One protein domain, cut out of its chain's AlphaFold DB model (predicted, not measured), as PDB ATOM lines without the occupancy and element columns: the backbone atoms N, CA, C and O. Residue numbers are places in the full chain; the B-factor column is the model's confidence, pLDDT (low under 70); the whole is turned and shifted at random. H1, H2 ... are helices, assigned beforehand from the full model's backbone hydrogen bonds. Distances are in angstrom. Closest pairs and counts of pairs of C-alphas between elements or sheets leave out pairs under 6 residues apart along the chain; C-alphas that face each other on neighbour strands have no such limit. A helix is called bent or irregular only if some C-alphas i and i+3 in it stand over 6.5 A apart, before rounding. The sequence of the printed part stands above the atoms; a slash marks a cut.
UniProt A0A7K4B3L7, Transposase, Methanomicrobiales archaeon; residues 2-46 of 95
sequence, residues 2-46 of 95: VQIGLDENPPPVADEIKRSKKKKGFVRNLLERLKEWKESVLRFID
ATOM      1  N   VAL A   2     -29.721  26.006  24.372       87.19
ATOM      2  CA  VAL A   2     -29.145  26.382  23.053       87.19
ATOM      3  C   VAL A   2     -29.576  25.434  21.924       87.19
ATOM      4  O   VAL A   2     -29.919  25.904  20.849       87.19
ATOM      5  N   GLN A   3     -29.618  24.119  22.172       90.81
ATOM      6  CA  GLN A   3     -30.053  23.147  21.161       90.81
ATOM      7  C   GLN A   3     -31.517  23.346  20.740       90.81
ATOM      8  O   GLN A   3     -31.779  23.437  19.552       90.81
ATOM      9  N   ILE A   4     -32.429  23.546  21.700       93.38
ATOM     10  CA  ILE A   4     -33.849  23.846  21.432       93.38
ATOM     11  C   ILE A   4     -33.966  25.076  20.521       93.38
ATOM     12  O   ILE A   4     -34.635  25.027  19.498       93.38
ATOM     13  N   GLY A   5     -33.226  26.147  20.829       91.75
ATOM     14  CA  GLY A   5     -33.219  27.345  19.986       91.75
ATOM     15  C   GLY A   5     -32.660  27.102  18.578       91.75
ATOM     16  O   GLY A   5     -33.105  27.741  17.628       91.75
ATOM     17  N   LEU A   6     -31.688  26.196  18.412       93.31
ATOM     18  CA  LEU A   6     -31.165  25.820  17.092       93.31
ATOM     19  C   LEU A   6     -32.179  24.998  16.291       93.31
ATOM     20  O   LEU A   6     -32.218  25.130  15.069       93.31
ATOM     21  N   ASP A   7     -32.974  24.174  16.964       92.56
ATOM     22  CA  ASP A   7     -34.008  23.357  16.334       92.56
ATOM     23  C   ASP A   7     -35.190  24.237  15.885       92.56
ATOM     24  O   ASP A   7     -35.667  24.102  14.761       92.56
ATOM     25  N   GLU A   8     -35.584  25.221  16.703       93.38
ATOM     26  CA  GLU A   8     -36.598  26.236  16.363       93.38
ATOM     27  C   GLU A   8     -36.155  27.194  15.244       93.38
ATOM     28  O   GLU A   8     -36.982  27.747  14.521       93.38
ATOM     29  N   ASN A   9     -34.845  27.402  15.088       91.94
ATOM     30  CA  ASN A   9     -34.272  28.288  14.077       91.94
ATOM     31  C   ASN A   9     -33.396  27.478  13.116       91.94
ATOM     32  O   ASN A   9     -32.173  27.597  13.194       91.94
ATOM     33  N   PRO A  10     -33.951  26.641  12.224       90.19
ATOM     34  CA  PRO A  10     -33.161  25.766  11.362       90.19
ATOM     35  C   PRO A  10     -32.248  26.553  10.402       90.19
ATOM     36  O   PRO A  10     -32.504  27.723  10.096       90.19
ATOM     37  N   PRO A  11     -31.154  25.940   9.911       87.12
ATOM     38  CA  PRO A  11     -30.293  26.587   8.930       87.12
ATOM     39  C   PRO A  11     -31.079  26.887   7.642       87.12
ATOM     40  O   PRO A  11     -31.948  26.106   7.250       87.12
ATOM     41  N   PRO A  12     -30.772  27.998   6.951       86.19
ATOM     42  CA  PRO A  12     -31.457  28.335   5.716       86.19
ATOM     43  C   PRO A  12     -31.177  27.265   4.657       86.19
ATOM     44  O   PRO A  12     -30.023  26.908   4.419       86.19
ATOM     45  N   VAL A  13     -32.239  26.787   4.007       83.44
ATOM     46  CA  VAL A  13     -32.146  25.808   2.917       83.44
ATOM     47  C   VAL A  13     -31.320  26.404   1.778       83.44
ATOM     48  O   VAL A  13     -31.607  27.513   1.308       83.44
ATOM     49  N   ALA A  14     -30.272  25.686   1.372       77.88
ATOM     50  CA  ALA A  14     -29.422  26.080   0.257       77.88
ATOM     51  C   ALA A  14     -30.236  26.067  -1.043       77.88
ATOM     52  O   ALA A  14     -30.962  25.112  -1.304       77.88
ATOM     53  N   ASP A  15     -30.121  27.123  -1.849       72.25
ATOM     54  CA  ASP A  15     -30.689  27.107  -3.197       72.25
ATOM     55  C   ASP A  15     -29.709  26.382  -4.118       72.25
ATOM     56  O   ASP A  15     -28.542  26.768  -4.195       72.25
ATOM     57  N   GLU A  16     -30.178  25.390  -4.872       70.19
ATOM     58  CA  GLU A  16     -29.351  24.698  -5.874       70.19
ATOM     59  C   GLU A  16     -28.856  25.653  -6.980       70.19
ATOM     60  O   GLU A  16     -27.811  25.439  -7.588       70.19
ATOM     61  N   ILE A  17     -29.584  26.754  -7.204       70.56
ATOM     62  CA  ILE A  17     -29.377  27.694  -8.315       70.56
ATOM     63  C   ILE A  17     -28.355  28.795  -7.973       70.56
ATOM     64  O   ILE A  17     -27.667  29.308  -8.857       70.56
ATOM     65  N   LYS A  18     -28.220  29.188  -6.698       66.94
ATOM     66  CA  LYS A  18     -27.299  30.258  -6.274       66.94
ATOM     67  C   LYS A  18     -26.156  29.692  -5.441       66.94
ATOM     68  O   LYS A  18     -26.355  29.225  -4.330       66.94
ATOM     69  N   ARG A  19     -24.922  29.866  -5.930       68.50
ATOM     70  CA  ARG A  19     -23.685  29.473  -5.220       68.50
ATOM     71  C   ARG A  19     -23.429  30.221  -3.902       68.50
ATOM     72  O   ARG A  19     -22.545  29.819  -3.149       68.50
ATOM     73  N   SER A  20     -24.127  31.324  -3.621       75.75
ATOM     74  CA  SER A  20     -23.892  32.113  -2.409       75.75
ATOM     75  C   SER A  20     -24.652  31.560  -1.200       75.75
ATOM     76  O   SER A  20     -25.824  31.200  -1.279       75.75
ATOM     77  N   LYS A  21     -23.983  31.527  -0.039       77.94
ATOM     78  CA  LYS A  21     -24.602  31.110   1.227       77.94
ATOM     79  C   LYS A  21     -25.740  32.066   1.602       77.94
ATOM     80  O   LYS A  21     -25.531  33.279   1.680       77.94
ATOM     81  N   LYS A  22     -26.922  31.521   1.905       82.69
ATOM     82  CA  LYS A  22     -28.020  32.300   2.494       82.69
ATOM     83  C   LYS A  22     -27.655  32.795   3.892       82.69
ATOM     84  O   LYS A  22     -26.976  32.115   4.663       82.69
ATOM     85  N   LYS A  23     -28.142  33.992   4.229       84.81
ATOM     86  CA  LYS A  23     -28.002  34.571   5.571       84.81
ATOM     87  C   LYS A  23     -28.832  33.756   6.569       84.81
ATOM     88  O   LYS A  23     -30.001  33.493   6.316       84.81
ATOM     89  N   LYS A  24     -28.237  33.404   7.712       85.62
ATOM     90  CA  LYS A  24     -28.854  32.573   8.763       85.62
ATOM     91  C   LYS A  24     -29.778  33.332   9.734       85.62
ATOM     92  O   LYS A  24     -30.466  32.710  10.529       85.62
ATOM     93  N   GLY A  25     -29.800  34.665   9.679       89.38
ATOM     94  CA  GLY A  25     -30.547  35.507  10.622       89.38
ATOM     95  C   GLY A  25     -29.807  35.755  11.944       89.38
ATOM     96  O   GLY A  25     -28.820  35.093  12.263       89.38
ATOM     97  N   PHE A  26     -30.263  36.756  12.704       93.06
ATOM     98  CA  PHE A  26     -29.613  37.193  13.947       93.06
ATOM     99  C   PHE A  26     -29.611  36.100  15.027       93.06
ATOM    100  O   PHE A  26     -28.559  35.793  15.583       93.06
ATOM    101  N   VAL A  27     -30.769  35.479  15.271       94.31
ATOM    102  CA  VAL A  27     -30.959  34.490  16.346       94.31
ATOM    103  C   VAL A  27     -30.052  33.274  16.155       94.31
ATOM    104  O   VAL A  27     -29.309  32.915  17.065       94.31
ATOM    105  N   ARG A  28     -30.028  32.686  14.951       93.00
ATOM    106  CA  ARG A  28     -29.150  31.545  14.642       93.00
ATOM    107  C   ARG A  28     -27.676  31.893  14.827       93.00
ATOM    108  O   ARG A  28     -26.955  31.117  15.443       93.00
ATOM    109  N   ASN A  29     -27.236  33.048  14.322       94.50
ATOM    110  CA  ASN A  29     -25.843  33.484  14.459       94.50
ATOM    111  C   ASN A  29     -25.441  33.635  15.932       94.50
ATOM    112  O   ASN A  29     -24.342  33.240  16.311       94.50
ATOM    113  N   LEU A  30     -26.333  34.186  16.761       94.56
ATOM    114  CA  LEU A  30     -26.107  34.301  18.198       94.56
ATOM    115  C   LEU A  30     -25.995  32.920  18.856       94.56
ATOM    116  O   LEU A  30     -25.042  32.676  19.588       94.56
ATOM    117  N   LEU A  31     -26.923  32.004  18.568       95.62
ATOM    118  CA  LEU A  31     -26.916  30.650  19.132       95.62
ATOM    119  C   LEU A  31     -25.674  29.851  18.729       95.62
ATOM    120  O   LEU A  31     -25.075  29.181  19.569       95.62
ATOM    121  N   GLU A  32     -25.265  29.936  17.461       94.56
ATOM    122  CA  GLU A  32     -24.037  29.305  16.971       94.56
ATOM    123  C   GLU A  32     -22.809  29.866  17.697       94.56
ATOM    124  O   GLU A  32     -21.983  29.092  18.175       94.56
ATOM    125  N   ARG A  33     -22.736  31.191  17.880       94.94
ATOM    126  CA  ARG A  33     -21.637  31.833  18.610       94.94
ATOM    127  C   ARG A  33     -21.621  31.454  20.093       94.94
ATOM    128  O   ARG A  33     -20.555  31.193  20.633       94.94
ATOM    129  N   LEU A  34     -22.779  31.376  20.748       94.38
ATOM    130  CA  LEU A  34     -22.881  30.915  22.137       94.38
ATOM    131  C   LEU A  34     -22.492  29.440  22.288       94.38
ATOM    132  O   LEU A  34     -21.927  29.062  23.308       94.38
ATOM    133  N   LYS A  35     -22.789  28.605  21.283       94.62
ATOM    134  CA  LYS A  35     -22.373  27.199  21.261       94.62
ATOM    135  C   LYS A  35     -20.860  27.069  21.090       94.62
ATOM    136  O   LYS A  35     -20.245  26.306  21.823       94.62
ATOM    137  N   GLU A  36     -20.289  27.796  20.133       96.31
ATOM    138  CA  GLU A  36     -18.857  27.762  19.817       96.31
ATOM    139  C   GLU A  36     -18.000  28.314  20.964       96.31
ATOM    140  O   GLU A  36     -16.998  27.713  21.327       96.31
ATOM    141  N   TRP A  37     -18.431  29.411  21.591       94.25
ATOM    142  CA  TRP A  37     -17.664  30.122  22.620       94.25
ATOM    143  C   TRP A  37     -18.199  29.900  24.038       94.25
ATOM    144  O   TRP A  37     -17.984  30.735  24.916       94.25
ATOM    145  N   LYS A  38     -18.912  28.791  24.276       93.31
ATOM    146  CA  LYS A  38     -19.594  28.504  25.550       93.31
ATOM    147  C   LYS A  38     -18.672  28.671  26.760       93.31
ATOM    148  O   LYS A  38     -19.053  29.322  27.727       93.31
ATOM    149  N   GLU A  39     -17.476  28.094  26.695       92.75
ATOM    150  CA  GLU A  39     -16.496  28.145  27.786       92.75
ATOM    151  C   GLU A  39     -16.029  29.575  28.055       92.75
ATOM    152  O   GLU A  39     -15.999  30.012  29.199       92.75
ATOM    153  N   SER A  40     -15.741  30.350  27.006       90.75
ATOM    154  CA  SER A  40     -15.318  31.745  27.154       90.75
ATOM    155  C   SER A  40     -16.429  32.635  27.711       90.75
ATOM    156  O   SER A  40     -16.156  33.499  28.538       90.75
ATOM    157  N   VAL A  41     -17.677  32.424  27.280       90.25
ATOM    158  CA  VAL A  41     -18.842  33.199  27.741       90.25
ATOM    159  C   VAL A  41     -19.152  32.922  29.211       90.25
ATOM    160  O   VAL A  41     -19.547  33.833  29.929       90.25
ATOM    161  N   LEU A  42     -18.976  31.680  29.665       92.38
ATOM    162  CA  LEU A  42     -19.286  31.262  31.034       92.38
ATOM    163  C   LEU A  42     -18.077  31.302  31.976       92.38
ATOM    164  O   LEU A  42     -18.206  30.943  33.141       92.38
ATOM    165  N   ARG A  43     -16.914  31.770  31.506       92.62
ATOM    166  CA  ARG A  43     -15.654  31.722  32.257       92.62
ATOM    167  C   ARG A  43     -15.702  32.431  33.615       92.62
ATOM    168  O   ARG A  43     -15.027  31.999  34.541       92.62
ATOM    169  N   PHE A  44     -16.522  33.473  33.746       91.94
ATOM    170  CA  PHE A  44     -16.718  34.210  35.002       91.94
ATOM    171  C   PHE A  44     -17.290  33.348  36.144       91.94
ATOM    172  O   PHE A  44     -17.249  33.766  37.298       91.94
ATOM    173  N   ILE A  45     -17.869  32.178  35.838       93.88
ATOM    174  CA  ILE A  45     -18.403  31.252  36.847       93.88
ATOM    175  C   ILE A  45     -17.258  30.587  37.619       93.88
ATOM    176  O   ILE A  45     -17.344  30.452  38.837       93.88
ATOM    177  N   ASP A  46     -16.192  30.206  36.914       94.00
ATOM    178  CA  ASP A  46     -15.090  29.419  37.474       94.00
ATOM    179  C   ASP A  46     -13.856  30.282  37.800       94.00
ATOM    180  O   ASP A  46     -13.065  29.936  38.677       94.00
TER     181      ASP A  46
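This is residues 2 to 46 of the 95 residues of the protein "Transposase" of Methanomicrobiales archaeon (UniProt A0A7K4B3L7). The longest helix, H2, makes a small helical hairpin with H1; H3 extends beyond one end, and a long loop reaches out from the other, where residues 15 to 20 stick out. The printed part has 45 residues with three named helices, H1, H2, H3 in chain order, all helix by class. It is only just loose, close to extended, with a radius of gyration of the C-alphas of 13.7 A and spans of 48 by 19 by 13 A.

H2, residues 26 to 36, touches H1, residues 2 to 8, the closest C-alphas being Leu 31 and Val 2, 6.2 A apart. This hairpin runs opposite ways at a shallow tilt of 34 degrees, only just short of steep. H3, residues 38 to 45, is close to H2 but not clearly touching, the closest C-alphas being Val 41 and Leu 34, 7.3 A apart; at 71 degrees they are only just about perpendicular. H1 and H3 are apart. Every O i to N i+4 pair is within hydrogen-bond range in H1 and H2, 2 of 4 in H3.

H2 measures 15.5 A, H3 11.7 A, H1 10.0 A, first to last C-alpha. C-alpha 2 begins H1 at (-29.145, 26.382, 23.053); C-alpha 45 ends H3 at (-18.403, 31.252, 36.847). H3 is irregular: C-alphas 41 and 44 are 7.6 A apart.

The printed part has no cut. The H1 to H2 link is long, 17 residues; H2 to H3 is tight. Residues 18 to 19 have pLDDT under 70.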